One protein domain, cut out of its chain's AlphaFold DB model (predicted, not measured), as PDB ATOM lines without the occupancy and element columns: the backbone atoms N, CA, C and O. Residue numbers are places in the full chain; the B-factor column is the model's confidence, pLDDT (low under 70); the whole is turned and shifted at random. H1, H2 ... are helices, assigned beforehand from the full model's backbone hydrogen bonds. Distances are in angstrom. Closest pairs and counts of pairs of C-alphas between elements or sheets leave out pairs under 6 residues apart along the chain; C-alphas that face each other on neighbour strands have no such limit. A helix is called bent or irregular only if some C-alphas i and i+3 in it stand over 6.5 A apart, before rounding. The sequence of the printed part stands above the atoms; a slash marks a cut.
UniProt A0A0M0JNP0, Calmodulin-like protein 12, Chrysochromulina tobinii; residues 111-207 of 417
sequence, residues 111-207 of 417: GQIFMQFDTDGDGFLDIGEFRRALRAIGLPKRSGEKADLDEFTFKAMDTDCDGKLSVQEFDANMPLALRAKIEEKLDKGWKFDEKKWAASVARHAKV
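This is residues 111 to 207 of the 417 residues of the protein "Calmodulin-like protein 12" of Chrysochromulina tobinii (UniProt A0A0M0JNP0). Four short helices, H1, H4, H3 and H2, make a small, loosely closed ring, in which H1 meets H4, H4 meets H3, H3 meets H2, and H2 comes back near H1. The two longest helices stand off from this ring, H5 along one side of it and H6 beyond H2, while residues 143 to 149 stick out free, and a short antiparallel pairing of residues 125 to 126 with residues 164 to 165 ties together the stretches that lead to H2 and to H4. The printed part has 97 residues, with six named helices in the order H1, H2, H3, H4, H5, H6 and no named strand. The class is all helix, with 54 of the 97 printed residues in helices. The whole is compact, with a radius of gyration of the C-alphas of 13.0 A, and it spans 31 by 31 by 30 A.

The printed part opens with H1, residues 111 to 114, 5.1 A from first to last C-alpha, beginning at C-alpha 111 at (-41.159, -11.167, -16.818). Residues 115 to 126 follow with no named element. H2 takes residues 127 to 136 and is 14.1 A long, from C-alpha 127 at (-39.728, -2.264, -28.137) to C-alpha 136 at (-28.094, -8.931, -23.913). After residues 137 to 148, again with no named element, comes H3, residues 149 to 157, 12.2 A long. H4 is residues 167 to 173, 10.0 A long. H5 is residues 176 to 187, 16.0 A long. H6 is residues 194 to 205, 15.7 A long, ending at C-alpha 205 at (-28.717, 7.559, -24.823). No helix is bent or irregular.

H1 and H4 touch, and their closest C-alphas, those of Gly 111 and Val 167, are 4.7 A apart. H4 and H3 touch and are about perpendicular, at 76 degrees; their closest C-alphas, those of Asn 173 and Met 157, are 4.8 A apart. H3 and H2 touch at a steep tilt of 61 degrees, opposite ways, and their closest C-alphas are those of Phe 154 and Ile 127, 6.7 A apart. H1 and H2 are close but not clearly touching, with 7.3 A between their closest C-alphas, those of Phe 114 and Ala 133. H2 and H6 are close but not clearly touching, at a steep tilt of 38 degrees, opposite ways; their closest C-alphas, those of Ala 136 and Trp 197, are 7.2 A apart. H5 touches no helix: it is apart from H4 and from H6, and only just apart from H2, with closest C-alphas at 8.2 A. Every O i to N i+4 pair is within hydrogen-bond range in H2, H3, H4 and H6, and 7 of 8 are in H5. H1 is too short for such a pair; its one O i to N i+3 pair is within range.

The outline is rounded. The two C-alphas farthest apart in the domain are those of Asp 187 and Val 207, 35.2 A apart, and the first and last printed C-alphas, those of Gly 111 and Val 207, are 28.6 A apart. The centre of H2 is nearest to the mean of the C-alphas, at 3.8 A, and that of H6 is farthest, at 14.4 A. The printed part has no cut. The links from H1 to H2 and from H2 to H3 are long, with 12 residues each, those from H3 to H4 and from H5 to H6 are short, and that from H4 to H5 is tight, with 2 residues. The mean pLDDT of the printed part is 81.2, and the values under 70 are at residues 143, 145, 147 and 202 to 207.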
ATOM      1  N   GLY A 111     -40.706 -12.551 -16.971       79.88
ATOM      2  CA  GLY A 111     -41.159 -11.167 -16.818       79.88
ATOM      3  C   GLY A 111     -40.376 -10.405 -15.745       79.88
ATOM      4  O   GLY A 111     -39.904  -9.300 -15.990       79.88
ATOM      5  N   GLN A 112     -40.100 -11.034 -14.598       80.56
ATOM      6  CA  GLN A 112     -39.295 -10.423 -13.529       80.56
ATOM      7  C   GLN A 112     -37.813 -10.283 -13.890       80.56
ATOM      8  O   GLN A 112     -37.165  -9.318 -13.494       80.56
ATOM      9  N   ILE A 113     -37.255 -11.236 -14.641       83.75
ATOM     10  CA  ILE A 113     -35.882 -11.122 -15.156       83.75
ATOM     11  C   ILE A 113     -35.794  -9.948 -16.132       83.75
ATOM     12  O   ILE A 113     -34.798  -9.227 -16.144       83.75
ATOM     13  N   PHE A 114     -36.843  -9.738 -16.924       82.94
ATOM     14  CA  PHE A 114     -36.873  -8.711 -17.949       82.94
ATOM     15  C   PHE A 114     -36.997  -7.283 -17.401       82.94
ATOM     16  O   PHE A 114     -36.486  -6.364 -18.030       82.94
ATOM     17  N   MET A 115     -37.493  -7.113 -16.172       83.75
ATOM     18  CA  MET A 115     -37.433  -5.839 -15.435       83.75
ATOM     19  C   MET A 115     -36.005  -5.349 -15.148       83.75
ATOM     20  O   MET A 115     -35.807  -4.207 -14.761       83.75
ATOM     21  N   GLN A 116     -34.975  -6.180 -15.339       85.94
ATOM     22  CA  GLN A 116     -33.579  -5.718 -15.272       85.94
ATOM     23  C   GLN A 116     -33.170  -4.903 -16.511       85.94
ATOM     24  O   GLN A 116     -32.141  -4.228 -16.489       85.94
ATOM     25  N   PHE A 117     -33.950  -4.992 -17.593       85.44
ATOM     26  CA  PHE A 117     -33.749  -4.253 -18.838       85.44
ATOM     27  C   PHE A 117     -34.643  -3.016 -18.962       85.44
ATOM     28  O   PHE A 117     -34.442  -2.240 -19.895       85.44
ATOM     29  N   ASP A 118     -35.581  -2.831 -18.034       84.81
ATOM     30  CA  ASP A 118     -36.332  -1.589 -17.876       84.81
ATOM     31  C   ASP A 118     -35.333  -0.488 -17.471       84.81
ATOM     32  O   ASP A 118     -34.682  -0.544 -16.419       84.81
ATOM     33  N   THR A 119     -35.097   0.437 -18.397       77.50
ATOM     34  CA  THR A 119     -34.033   1.436 -18.307       77.50
ATOM     35  C   THR A 119     -34.515   2.697 -17.610       77.50
ATOM     36  O   THR A 119     -33.732   3.321 -16.886       77.50
ATOM     37  N   ASP A 120     -35.759   3.098 -17.857       73.94
ATOM     38  CA  ASP A 120     -36.354   4.296 -17.270       73.94
ATOM     39  C   ASP A 120     -37.075   4.010 -15.942       73.94
ATOM     40  O   ASP A 120     -37.322   4.935 -15.164       73.94
ATOM     41  N   GLY A 121     -37.257   2.732 -15.606       79.75
ATOM     42  CA  GLY A 121     -37.818   2.269 -14.348       79.75
ATOM     43  C   GLY A 121     -39.328   2.458 -14.274       79.75
ATOM     44  O   GLY A 121     -39.850   2.548 -13.157       79.75
ATOM     45  N   ASP A 122     -40.003   2.587 -15.418       78.00
ATOM     46  CA  ASP A 122     -41.441   2.826 -15.483       78.00
ATOM     47  C   ASP A 122     -42.277   1.560 -15.213       78.00
ATOM     48  O   ASP A 122     -43.487   1.655 -14.991       78.00
ATOM     49  N   GLY A 123     -41.624   0.397 -15.116       81.25
ATOM     50  CA  GLY A 123     -42.248  -0.896 -14.858       81.25
ATOM     51  C   GLY A 123     -42.718  -1.619 -16.119       81.25
ATOM     52  O   GLY A 123     -43.344  -2.678 -16.008       81.25
ATOM     53  N   PHE A 124     -42.410  -1.081 -17.297       85.19
ATOM     54  CA  PHE A 124     -42.745  -1.642 -18.593       85.19
ATOM     55  C   PHE A 124     -41.483  -1.821 -19.445       85.19
ATOM     56  O   PHE A 124     -40.381  -1.435 -19.074       85.19
ATOM     57  N   LEU A 125     -41.630  -2.500 -20.584       83.62
ATOM     58  CA  LEU A 125     -40.576  -2.575 -21.592       83.62
ATOM     59  C   LEU A 125     -41.059  -2.022 -22.919       83.62
ATOM     60  O   LEU A 125     -41.968  -2.581 -23.535       83.62
ATOM     61  N   ASP A 126     -40.380  -0.995 -23.415       83.25
ATOM     62  CA  ASP A 126     -40.577  -0.548 -24.787       83.25
ATOM     63  C   ASP A 126     -39.940  -1.532 -25.797       83.25
ATOM     64  O   ASP A 126     -39.146  -2.427 -25.471       83.25
ATOM     65  N   ILE A 127     -40.267  -1.386 -27.084       79.69
ATOM     66  CA  ILE A 127     -39.728  -2.264 -28.137       79.69
ATOM     67  C   ILE A 127     -38.196  -2.182 -28.279       79.69
ATOM     68  O   ILE A 127     -37.545  -3.147 -28.699       79.69
ATOM     69  N   GLY A 128     -37.596  -1.037 -27.961       77.12
ATOM     70  CA  GLY A 128     -36.154  -0.823 -27.973       77.12
ATOM     71  C   GLY A 128     -35.458  -1.535 -26.814       77.12
ATOM     72  O   GLY A 128     -34.432  -2.188 -27.018       77.12
ATOM     73  N   GLU A 129     -36.003  -1.455 -25.608       85.12
ATOM     74  CA  GLU A 129     -35.588  -2.203 -24.425       85.12
ATOM     75  C   GLU A 129     -35.749  -3.698 -24.645       85.12
ATOM     76  O   GLU A 129     -34.774  -4.429 -24.477       85.12
ATOM     77  N   PHE A 130     -36.895  -4.147 -25.159       86.44
ATOM     78  CA  PHE A 130     -37.132  -5.544 -25.507       86.44
ATOM     79  C   PHE A 130     -36.092  -6.077 -26.506       86.44
ATOM     80  O   PHE A 130     -35.429  -7.086 -26.252       86.44
ATOM     81  N   ARG A 131     -35.860  -5.380 -27.629       84.50
ATOM     82  CA  ARG A 131     -34.844  -5.783 -28.626       84.50
ATOM     83  C   ARG A 131     -33.442  -5.833 -28.021       84.50
ATOM     84  O   ARG A 131     -32.681  -6.769 -28.289       84.50
ATOM     85  N   ARG A 132     -33.077  -4.838 -27.208       83.06
ATOM     86  CA  ARG A 132     -31.773  -4.791 -26.531       83.06
ATOM     87  C   ARG A 132     -31.647  -5.910 -25.493       83.06
ATOM     88  O   ARG A 132     -30.582  -6.523 -25.419       83.06
ATOM     89  N   ALA A 133     -32.717  -6.237 -24.776       87.62
ATOM     90  CA  ALA A 133     -32.777  -7.333 -23.818       87.62
ATOM     91  C   ALA A 133     -32.525  -8.688 -24.493       87.62
ATOM     92  O   ALA A 133     -31.660  -9.446 -24.052       87.62
ATOM     93  N   LEU A 134     -33.167  -8.963 -25.639       88.31
ATOM     94  CA  LEU A 134     -32.905 -10.185 -26.416       88.31
ATOM     95  C   LEU A 134     -31.421 -10.306 -26.802       88.31
ATOM     96  O   LEU A 134     -30.829 -11.387 -26.715       88.31
ATOM     97  N   ARG A 135     -30.792  -9.190 -27.188       87.56
ATOM     98  CA  ARG A 135     -29.361  -9.144 -27.529       87.56
ATOM     99  C   ARG A 135     -28.473  -9.351 -26.308       87.56
ATOM    100  O   ARG A 135     -27.481 -10.069 -26.410       87.56
ATOM    101  N   ALA A 136     -28.827  -8.769 -25.165       85.38
ATOM    102  CA  ALA A 136     -28.094  -8.931 -23.913       85.38
ATOM    103  C   ALA A 136     -28.155 -10.376 -23.379       85.38
ATOM    104  O   ALA A 136     -27.153 -10.887 -22.879       85.38
ATOM    105  N   ILE A 137     -29.279 -11.072 -23.588       86.62
ATOM    106  CA  ILE A 137     -29.455 -12.513 -23.308       86.62
ATOM    107  C   ILE A 137     -28.628 -13.394 -24.271       86.62
ATOM    108  O   ILE A 137     -28.419 -14.589 -24.049       86.62
ATOM    109  N   GLY A 138     -28.076 -12.804 -25.335       83.38
ATOM    110  CA  GLY A 138     -27.216 -13.491 -26.294       83.38
ATOM    111  C   GLY A 138     -27.987 -14.156 -27.432       83.38
ATOM    112  O   GLY A 138     -27.492 -15.120 -28.027       83.38
ATOM    113  N   LEU A 139     -29.193 -13.666 -27.736       85.69
ATOM    114  CA  LEU A 139     -29.873 -13.985 -28.987       85.69
ATOM    115  C   LEU A 139     -29.307 -13.098 -30.111       85.69
ATOM    116  O   LEU A 139     -29.058 -11.909 -29.901       85.69
ATOM    117  N   PRO A 140     -29.056 -13.651 -31.310       78.88
ATOM    118  CA  PRO A 140     -28.497 -12.884 -32.419       78.88
ATOM    119  C   PRO A 140     -29.498 -11.845 -32.945       78.88
ATOM    120  O   PRO A 140     -30.708 -12.077 -32.909       78.88
ATOM    121  N   LYS A 141     -28.991 -10.727 -33.497       78.50
ATOM    122  CA  LYS A 141     -29.830  -9.794 -34.275       78.50
ATOM    123  C   LYS A 141     -30.449 -10.588 -35.414       78.50
ATOM    124  O   LYS A 141     -29.727 -11.245 -36.165       78.50
ATOM    125  N   ARG A 142     -31.769 -10.534 -35.537       77.19
ATOM    126  CA  ARG A 142     -32.451 -11.141 -36.673       77.19
ATOM    127  C   ARG A 142     -32.248 -10.250 -37.898       77.19
ATOM    128  O   ARG A 142     -32.263  -9.026 -37.792       77.19
ATOM    129  N   SER A 143     -32.000 -10.868 -39.044       66.75
ATOM    130  CA  SER A 143     -31.717 -10.192 -40.314       66.75
ATOM    131  C   SER A 143     -32.468 -10.868 -41.461       66.75
ATOM    132  O   SER A 143     -32.952 -11.994 -41.311       66.75
ATOM    133  N   GLY A 144     -32.557 -10.194 -42.610       72.38
ATOM    134  CA  GLY A 144     -33.295 -10.694 -43.774       72.38
ATOM    135  C   GLY A 144     -34.792 -10.824 -43.481       72.38
ATOM    136  O   GLY A 144     -35.360  -9.971 -42.807       72.38
ATOM    137  N   GLU A 145     -35.409 -11.922 -43.918       66.06
ATOM    138  CA  GLU A 145     -36.847 -12.212 -43.745       66.06
ATOM    139  C   GLU A 145     -37.320 -12.254 -42.280       66.06
ATOM    140  O   GLU A 145     -38.515 -12.230 -42.007       66.06
ATOM    141  N   LYS A 146     -36.393 -12.328 -41.317       70.25
ATOM    142  CA  LYS A 146     -36.698 -12.383 -39.878       70.25
ATOM    143  C   LYS A 146     -36.461 -11.058 -39.156       70.25
ATOM    144  O   LYS A 146     -36.610 -11.028 -37.937       70.25
ATOM    145  N   ALA A 147     -36.066  -9.997 -39.866       67.31
ATOM    146  CA  ALA A 147     -35.784  -8.691 -39.269       67.31
ATOM    147  C   ALA A 147     -36.988  -8.139 -38.484       67.31
ATOM    148  O   ALA A 147     -36.819  -7.619 -37.384       67.31
ATOM    149  N   ASP A 148     -38.197  -8.370 -38.996       73.69
ATOM    150  CA  ASP A 148     -39.437  -7.860 -38.402       73.69
ATOM    151  C   ASP A 148     -40.009  -8.786 -37.318       73.69
ATOM    152  O   ASP A 148     -40.976  -8.444 -36.643       73.69
ATOM    153  N   LEU A 149     -39.410  -9.963 -37.098       79.31
ATOM    154  CA  LEU A 149     -39.967 -10.964 -36.186       79.31
ATOM    155  C   LEU A 149     -39.961 -10.491 -34.725       79.31
ATOM    156  O   LEU A 149     -40.822 -10.908 -33.956       79.31
ATOM    157  N   ASP A 150     -39.014  -9.637 -34.328       81.56
ATOM    158  CA  ASP A 150     -39.001  -9.052 -32.979       81.56
ATOM    159  C   ASP A 150     -40.145  -8.050 -32.798       81.56
ATOM    160  O   ASP A 150     -40.748  -8.013 -31.733       81.56
ATOM    161  N   GLU A 151     -40.494  -7.301 -33.849       79.38
ATOM    162  CA  GLU A 151     -41.648  -6.395 -33.838       79.38
ATOM    163  C   GLU A 151     -42.968  -7.154 -33.849       79.38
ATOM    164  O   GLU A 151     -43.866  -6.836 -33.079       79.38
ATOM    165  N   PHE A 152     -43.069  -8.199 -34.672       81.00
ATOM    166  CA  PHE A 152     -44.226  -9.086 -34.670       81.00
ATOM    167  C   PHE A 152     -44.409  -9.758 -33.305       81.00
ATOM    168  O   PHE A 152     -45.521  -9.837 -32.799       81.00
ATOM    169  N   THR A 153     -43.314 -10.217 -32.691       85.50
ATOM    170  CA  THR A 153     -43.362 -10.830 -31.356       85.50
ATOM    171  C   THR A 153     -43.776  -9.810 -30.301       85.50
ATOM    172  O   THR A 153     -44.597 -10.141 -29.459       85.50
ATOM    173  N   PHE A 154     -43.244  -8.586 -30.359       85.50
ATOM    174  CA  PHE A 154     -43.627  -7.497 -29.462       85.50
ATOM    175  C   PHE A 154     -45.128  -7.199 -29.561       85.50
ATOM    176  O   PHE A 154     -45.828  -7.322 -28.567       85.50
ATOM    177  N   LYS A 155     -45.641  -6.939 -30.771       83.69
ATOM    178  CA  LYS A 155     -47.066  -6.646 -31.010       83.69
ATOM    179  C   LYS A 155     -48.001  -7.805 -30.673       83.69
ATOM    180  O   LYS A 155     -49.160  -7.588 -30.376       83.69
ATOM    181  N   ALA A 156     -47.525  -9.044 -30.773       85.12
ATOM    182  CA  ALA A 156     -48.308 -10.202 -30.356       85.12
ATOM    183  C   ALA A 156     -48.396 -10.333 -28.825       85.12
ATOM    184  O   ALA A 156     -49.276 -11.038 -28.337       85.12
ATOM    185  N   MET A 157     -47.465  -9.719 -28.086       87.44
ATOM    186  CA  MET A 157     -47.456  -9.721 -26.623       87.44
ATOM    187  C   MET A 157     -48.192  -8.521 -26.031       87.44
ATOM    188  O   MET A 157     -48.902  -8.715 -25.048       87.44
ATOM    189  N   ASP A 158     -48.018  -7.350 -26.645       89.38
ATOM    190  CA  ASP A 158     -48.686  -6.076 -26.355       89.38
ATOM    191  C   ASP A 158     -50.171  -6.184 -26.739       89.38
ATOM    192  O   ASP A 158     -50.553  -6.050 -27.904       89.38
ATOM    193  N   THR A 159     -50.995  -6.577 -25.770       88.12
ATOM    194  CA  THR A 159     -52.401  -6.936 -26.006       88.12
ATOM    195  C   THR A 159     -53.344  -5.761 -25.861       88.12
ATOM    196  O   THR A 159     -54.390  -5.754 -26.513       88.12
ATOM    197  N   ASP A 160     -52.997  -4.790 -25.020       83.56
ATOM    198  CA  ASP A 160     -53.751  -3.546 -24.894       83.56
ATOM    199  C   ASP A 160     -53.309  -2.477 -25.910       83.56
ATOM    200  O   ASP A 160     -54.021  -1.486 -26.092       83.56
ATOM    201  N   CYS A 161     -52.239  -2.752 -26.669       80.56
ATOM    202  CA  CYS A 161     -51.708  -1.911 -27.737       80.56
ATOM    203  C   CYS A 161     -51.240  -0.543 -27.223       80.56
ATOM    204  O   CYS A 161     -51.297   0.448 -27.962       80.56
ATOM    205  N   ASP A 162     -50.788  -0.479 -25.970       77.19
ATOM    206  CA  ASP A 162     -50.259   0.740 -25.362       77.19
ATOM    207  C   ASP A 162     -48.820   1.061 -25.825       77.19
ATOM    208  O   ASP A 162     -48.294   2.149 -25.565       77.19
ATOM    209  N   GLY A 163     -48.206   0.147 -26.588       74.25
ATOM    210  CA  GLY A 163     -46.866   0.294 -27.146       74.25
ATOM    211  C   GLY A 163     -45.747  -0.049 -26.164       74.25
ATOM    212  O   GLY A 163     -44.572   0.196 -26.471       74.25
ATOM    213  N   LYS A 164     -46.089  -0.625 -25.013       85.94
ATOM    214  CA  LYS A 164     -45.189  -1.095 -23.966       85.94
ATOM    215  C   LYS A 164     -45.535  -2.546 -23.615       85.94
ATOM    216  O   LYS A 164     -46.497  -3.121 -24.099       85.94
ATOM    217  N   LEU A 165     -44.670  -3.206 -22.849       85.50
ATOM    218  CA  LEU A 165     -44.913  -4.568 -22.375       85.50
ATOM    219  C   LEU A 165     -44.899  -4.605 -20.861       85.50
ATOM    220  O   LEU A 165     -43.848  -4.437 -20.236       85.50
ATOM    221  N   SER A 166     -46.056  -4.901 -20.281       87.94
ATOM    222  CA  SER A 166     -46.161  -5.230 -18.864       87.94
ATOM    223  C   SER A 166     -45.602  -6.629 -18.563       87.94
ATOM    224  O   SER A 166     -45.486  -7.499 -19.433       87.94
ATOM    225  N   VAL A 167     -45.285  -6.899 -17.291       86.19
ATOM    226  CA  VAL A 167     -44.862  -8.238 -16.833       86.19
ATOM    227  C   VAL A 167     -45.921  -9.299 -17.156       86.19
ATOM    228  O   VAL A 167     -45.579 -10.425 -17.524       86.19
ATOM    229  N   GLN A 168     -47.201  -8.943 -17.026       85.25
ATOM    230  CA  GLN A 168     -48.330  -9.830 -17.288       85.25
ATOM    231  C   GLN A 168     -48.395 -10.217 -18.764       85.25
ATOM    232  O   GLN A 168     -48.443 -11.405 -19.079       85.25
ATOM    233  N   GLU A 169     -48.344  -9.233 -19.659       88.50
ATOM    234  CA  GLU A 169     -48.343  -9.451 -21.106       88.50
ATOM    235  C   GLU A 169     -47.137 -10.258 -21.552       88.50
ATOM    236  O   GLU A 169     -47.253 -11.220 -22.314       88.50
ATOM    237  N   PHE A 170     -45.979  -9.936 -20.990       85.81
ATOM    238  CA  PHE A 170     -44.752 -10.646 -21.274       85.81
ATOM    239  C   PHE A 170     -44.835 -12.126 -20.879       85.81
ATOM    240  O   PHE A 170     -44.498 -13.000 -21.673       85.81
ATOM    241  N   ASP A 171     -45.299 -12.465 -19.673       83.94
ATOM    242  CA  ASP A 171     -45.340 -13.867 -19.238       83.94
ATOM    243  C   ASP A 171     -46.511 -14.673 -19.827       83.94
ATOM    244  O   ASP A 171     -46.358 -15.886 -20.054       83.94
ATOM    245  N   ALA A 172     -47.650 -14.021 -20.082       83.25
ATOM    246  CA  ALA A 172     -48.842 -14.651 -20.641       83.25
ATOM    247  C   ALA A 172     -48.721 -14.886 -22.152       83.25
ATOM    248  O   ALA A 172     -49.064 -15.970 -22.628       83.25
ATOM    249  N   ASN A 173     -48.175 -13.914 -22.888       84.56
ATOM    250  CA  ASN A 173     -48.236 -13.892 -24.350       84.56
ATOM    251  C   ASN A 173     -46.893 -14.205 -25.030       84.56
ATOM    252  O   ASN A 173     -46.807 -14.221 -26.259       84.56
ATOM    253  N   MET A 174     -45.828 -14.507 -24.272       83.31
ATOM    254  CA  MET A 174     -44.537 -14.847 -24.874       83.31
ATOM    255  C   MET A 174     -44.605 -16.120 -25.730       83.31
ATOM    256  O   MET A 174     -44.921 -17.202 -25.215       83.31
ATOM    257  N   PRO A 175     -44.175 -16.057 -27.009       86.38
ATOM    258  CA  PRO A 175     -44.141 -17.228 -27.873       86.38
ATOM    259  C   PRO A 175     -43.282 -18.350 -27.286       86.38
ATOM    260  O   PRO A 175     -42.110 -18.145 -26.962       86.38
ATOM    261  N   LEU A 176     -43.828 -19.569 -27.238       84.00
ATOM    262  CA  LEU A 176     -43.162 -20.742 -26.651       84.00
ATOM    263  C   LEU A 176     -41.763 -20.993 -27.233       84.00
ATOM    264  O   LEU A 176     -40.834 -21.338 -26.506       84.00
ATOM    265  N   ALA A 177     -41.588 -20.768 -28.538       85.00
ATOM    266  CA  ALA A 177     -40.302 -20.937 -29.209       85.00
ATOM    267  C   ALA A 177     -39.255 -19.886 -28.800       85.00
ATOM    268  O   ALA A 177     -38.061 -20.183 -28.784       85.00
ATOM    269  N   LEU A 178     -39.679 -18.652 -28.502       85.31
ATOM    270  CA  LEU A 178     -38.785 -17.621 -27.977       85.31
ATOM    271  C   LEU A 178     -38.465 -17.907 -26.510       85.31
ATOM    272  O   LEU A 178     -37.295 -17.878 -26.132       85.31
ATOM    273  N   ARG A 179     -39.486 -18.272 -25.728       85.94
ATOM    274  CA  ARG A 179     -39.335 -18.646 -24.324       85.94
ATOM    275  C   ARG A 179     -38.312 -19.755 -24.127       85.94
ATOM    276  O   ARG A 179     -37.373 -19.574 -23.362       85.94
ATOM    277  N   ALA A 180     -38.445 -20.852 -24.871       86.31
ATOM    278  CA  ALA A 180     -37.533 -21.987 -24.777       86.31
ATOM    279  C   ALA A 180     -36.073 -21.587 -25.046       86.31
ATOM    280  O   ALA A 180     -35.170 -22.063 -24.368       86.31
ATOM    281  N   LYS A 181     -35.826 -20.668 -25.992       88.50
ATOM    282  CA  LYS A 181     -34.472 -20.169 -26.289       88.50
ATOM    283  C   LYS A 181     -33.904 -19.304 -25.170       88.50
ATOM    284  O   LYS A 181     -32.698 -19.333 -24.947       88.50
ATOM    285  N   ILE A 182     -34.741 -18.506 -24.510       86.81
ATOM    286  CA  ILE A 182     -34.325 -17.685 -23.367       86.81
ATOM    287  C   ILE A 182     -34.018 -18.596 -22.175       86.81
ATOM    288  O   ILE A 182     -32.938 -18.492 -21.604       86.81
ATOM    289  N   GLU A 183     -34.914 -19.531 -21.853       87.81
ATOM    290  CA  GLU A 183     -34.720 -20.504 -20.771       87.81
ATOM    291  C   GLU A 183     -33.463 -21.358 -21.006       87.81
ATOM    292  O   GLU A 183     -32.647 -21.485 -20.103       87.81
ATOM    293  N   GLU A 184     -33.202 -21.810 -22.239       88.69
ATOM    294  CA  GLU A 184     -31.963 -22.525 -22.587       88.69
ATOM    295  C   GLU A 184     -30.696 -21.699 -22.283       88.69
ATOM    296  O   GLU A 184     -29.671 -22.243 -21.868       88.69
ATOM    297  N   LYS A 185     -30.733 -20.375 -22.493       86.81
ATOM    298  CA  LYS A 185     -29.606 -19.485 -22.167       86.81
ATOM    299  C   LYS A 185     -29.443 -19.320 -20.658       86.81
ATOM    300  O   LYS A 185     -28.307 -19.343 -20.181       86.81
ATOM    301  N   LEU A 186     -30.546 -19.180 -19.925       85.75
ATOM    302  CA  LEU A 186     -30.541 -19.087 -18.464       85.75
ATOM    303  C   LEU A 186     -30.025 -20.381 -17.823       85.75
ATOM    304  O   LEU A 186     -29.138 -20.323 -16.972       85.75
ATOM    305  N   ASP A 187     -30.470 -21.540 -18.310       86.50
ATOM    306  CA  ASP A 187     -30.023 -22.863 -17.856       86.50
ATOM    307  C   ASP A 187     -28.523 -23.085 -18.104       86.50
ATOM    308  O   ASP A 187     -27.840 -23.743 -17.321       86.50
ATOM    309  N   LYS A 188     -27.972 -22.477 -19.162       87.38
ATOM    310  CA  LYS A 188     -26.526 -22.452 -19.451       87.38
ATOM    311  C   LYS A 188     -25.737 -21.482 -18.560       87.38
ATOM    312  O   LYS A 188     -24.553 -21.254 -18.805       87.38
ATOM    313  N   GLY A 189     -26.365 -20.925 -17.525       84.38
ATOM    314  CA  GLY A 189     -25.722 -20.076 -16.526       84.38
ATOM    315  C   GLY A 189     -25.540 -18.628 -16.968       84.38
ATOM    316  O   GLY A 189     -24.636 -17.954 -16.466       84.38
ATOM    317  N   TRP A 190     -26.360 -18.137 -17.905       89.06
ATOM    318  CA  TRP A 190     -26.350 -16.720 -18.259       89.06
ATOM    319  C   TRP A 190     -26.656 -15.852 -17.030       89.06
ATOM    320  O   TRP A 190     -27.521 -16.170 -16.213       89.06
ATOM    321  N   LYS A 191     -25.935 -14.735 -16.909       84.44
ATOM    322  CA  LYS A 191     -26.135 -13.728 -15.866       84.44
ATOM    323  C   LYS A 191     -26.208 -12.356 -16.510       84.44
ATOM    324  O   LYS A 191     -25.469 -12.079 -17.456       84.44
ATOM    325  N   PHE A 192     -27.064 -11.503 -15.961       84.81
ATOM    326  CA  PHE A 192     -27.165 -10.119 -16.391       84.81
ATOM    327  C   PHE A 192     -25.851  -9.378 -16.118       84.81
ATOM    328  O   PHE A 192     -25.332  -9.381 -15.002       84.81
ATOM    329  N   ASP A 193     -25.299  -8.772 -17.165       86.31
ATOM    330  CA  ASP A 193     -24.077  -7.978 -17.103       86.31
ATOM    331  C   ASP A 193     -24.459  -6.497 -17.086       86.31
ATOM    332  O   ASP A 193     -24.615  -5.862 -18.132       86.31
ATOM    333  N   GLU A 194     -24.621  -5.959 -15.878       83.31
ATOM    334  CA  GLU A 194     -25.042  -4.576 -15.647       83.31
ATOM    335  C   GLU A 194     -24.092  -3.565 -16.304       83.31
ATOM    336  O   GLU A 194     -24.536  -2.569 -16.867       83.31
ATOM    337  N   LYS A 195     -22.780  -3.843 -16.327       84.69
ATOM    338  CA  LYS A 195     -21.791  -2.948 -16.949       84.69
ATOM    339  C   LYS A 195     -21.949  -2.913 -18.466       84.69
ATOM    340  O   LYS A 195     -21.924  -1.835 -19.062       84.69
ATOM    341  N   LYS A 196     -22.126  -4.074 -19.107       81.56
ATOM    342  CA  LYS A 196     -22.399  -4.132 -20.553       81.56
ATOM    343  C   LYS A 196     -23.752  -3.522 -20.896       81.56
ATOM    344  O   LYS A 196     -23.854  -2.845 -21.920       81.56
ATOM    345  N   TRP A 197     -24.764  -3.736 -20.056       84.06
ATOM    346  CA  TRP A 197     -26.079  -3.126 -20.226       84.06
ATOM    347  C   TRP A 197     -26.001  -1.603 -20.139       84.06
ATOM    348  O   TRP A 197     -26.391  -0.930 -21.089       84.06
ATOM    349  N   ALA A 198     -25.380  -1.056 -19.091       78.62
ATOM    350  CA  ALA A 198     -25.179   0.379 -18.917       78.62
ATOM    351  C   ALA A 198     -24.393   1.004 -20.079       78.62
ATOM    352  O   ALA A 198     -24.748   2.076 -20.555       78.62
ATOM    353  N   ALA A 199     -23.371   0.323 -20.612       74.69
ATOM    354  CA  ALA A 199     -22.665   0.778 -21.812       74.69
ATOM    355  C   ALA A 199     -23.546   0.732 -23.079       74.69
ATOM    356  O   ALA A 199     -23.385   1.550 -23.984       74.69
ATOM    357  N   SER A 200     -24.478  -0.219 -23.173       71.38
ATOM    358  CA  SER A 200     -25.473  -0.291 -24.248       71.38
ATOM    359  C   SER A 200     -26.493   0.843 -24.152       71.38
ATOM    360  O   SER A 200     -26.710   1.559 -25.126       71.38
ATOM    361  N   VAL A 201     -27.053   1.056 -22.960       73.12
ATOM    362  CA  VAL A 201     -27.941   2.178 -22.644       73.12
ATOM    363  C   VAL A 201     -27.243   3.497 -22.940       73.12
ATOM    364  O   VAL A 201     -27.781   4.300 -23.686       73.12
ATOM    365  N   ALA A 202     -26.017   3.692 -22.453       67.25
ATOM    366  CA  ALA A 202     -25.250   4.909 -22.681       67.25
ATOM    367  C   ALA A 202     -24.986   5.164 -24.170       67.25
ATOM    368  O   ALA A 202     -25.099   6.302 -24.600       67.25
ATOM    369  N   ARG A 203     -24.674   4.141 -24.979       62.19
ATOM    370  CA  ARG A 203     -24.507   4.314 -26.437       62.19
ATOM    371  C   ARG A 203     -25.782   4.840 -27.094       62.19
ATOM    372  O   ARG A 203     -25.726   5.841 -27.800       62.19
ATOM    373  N   HIS A 204     -26.923   4.243 -26.763       57.00
ATOM    374  CA  HIS A 204     -28.211   4.647 -27.323       57.00
ATOM    375  C   HIS A 204     -28.785   5.933 -26.700       57.00
ATOM    376  O   HIS A 204     -29.543   6.637 -27.358       57.00
ATOM    377  N   ALA A 205     -28.377   6.296 -25.480       58.59
ATOM    378  CA  ALA A 205     -28.717   7.559 -24.823       58.59
ATOM    379  C   ALA A 205     -27.850   8.742 -25.300       58.59
ATOM    380  O   ALA A 205     -28.249   9.896 -25.163       58.59
ATOM    381  N   LYS A 206     -26.653   8.483 -25.849       51.88
ATOM    382  CA  LYS A 206     -25.669   9.518 -26.226       51.88
ATOM    383  C   LYS A 206     -25.874  10.094 -27.628       51.88
ATOM    384  O   LYS A 206     -25.203  11.068 -27.977       51.88
ATOM    385  N   VAL A 207     -26.785   9.539 -28.431       62.31
ATOM    386  CA  VAL A 207     -27.229  10.219 -29.652       62.31
ATOM    387  C   VAL A 207     -28.093  11.401 -29.235       62.31
ATOM    388  O   VAL A 207     -29.287  11.282 -28.972       62.31
TER     389      VAL A 207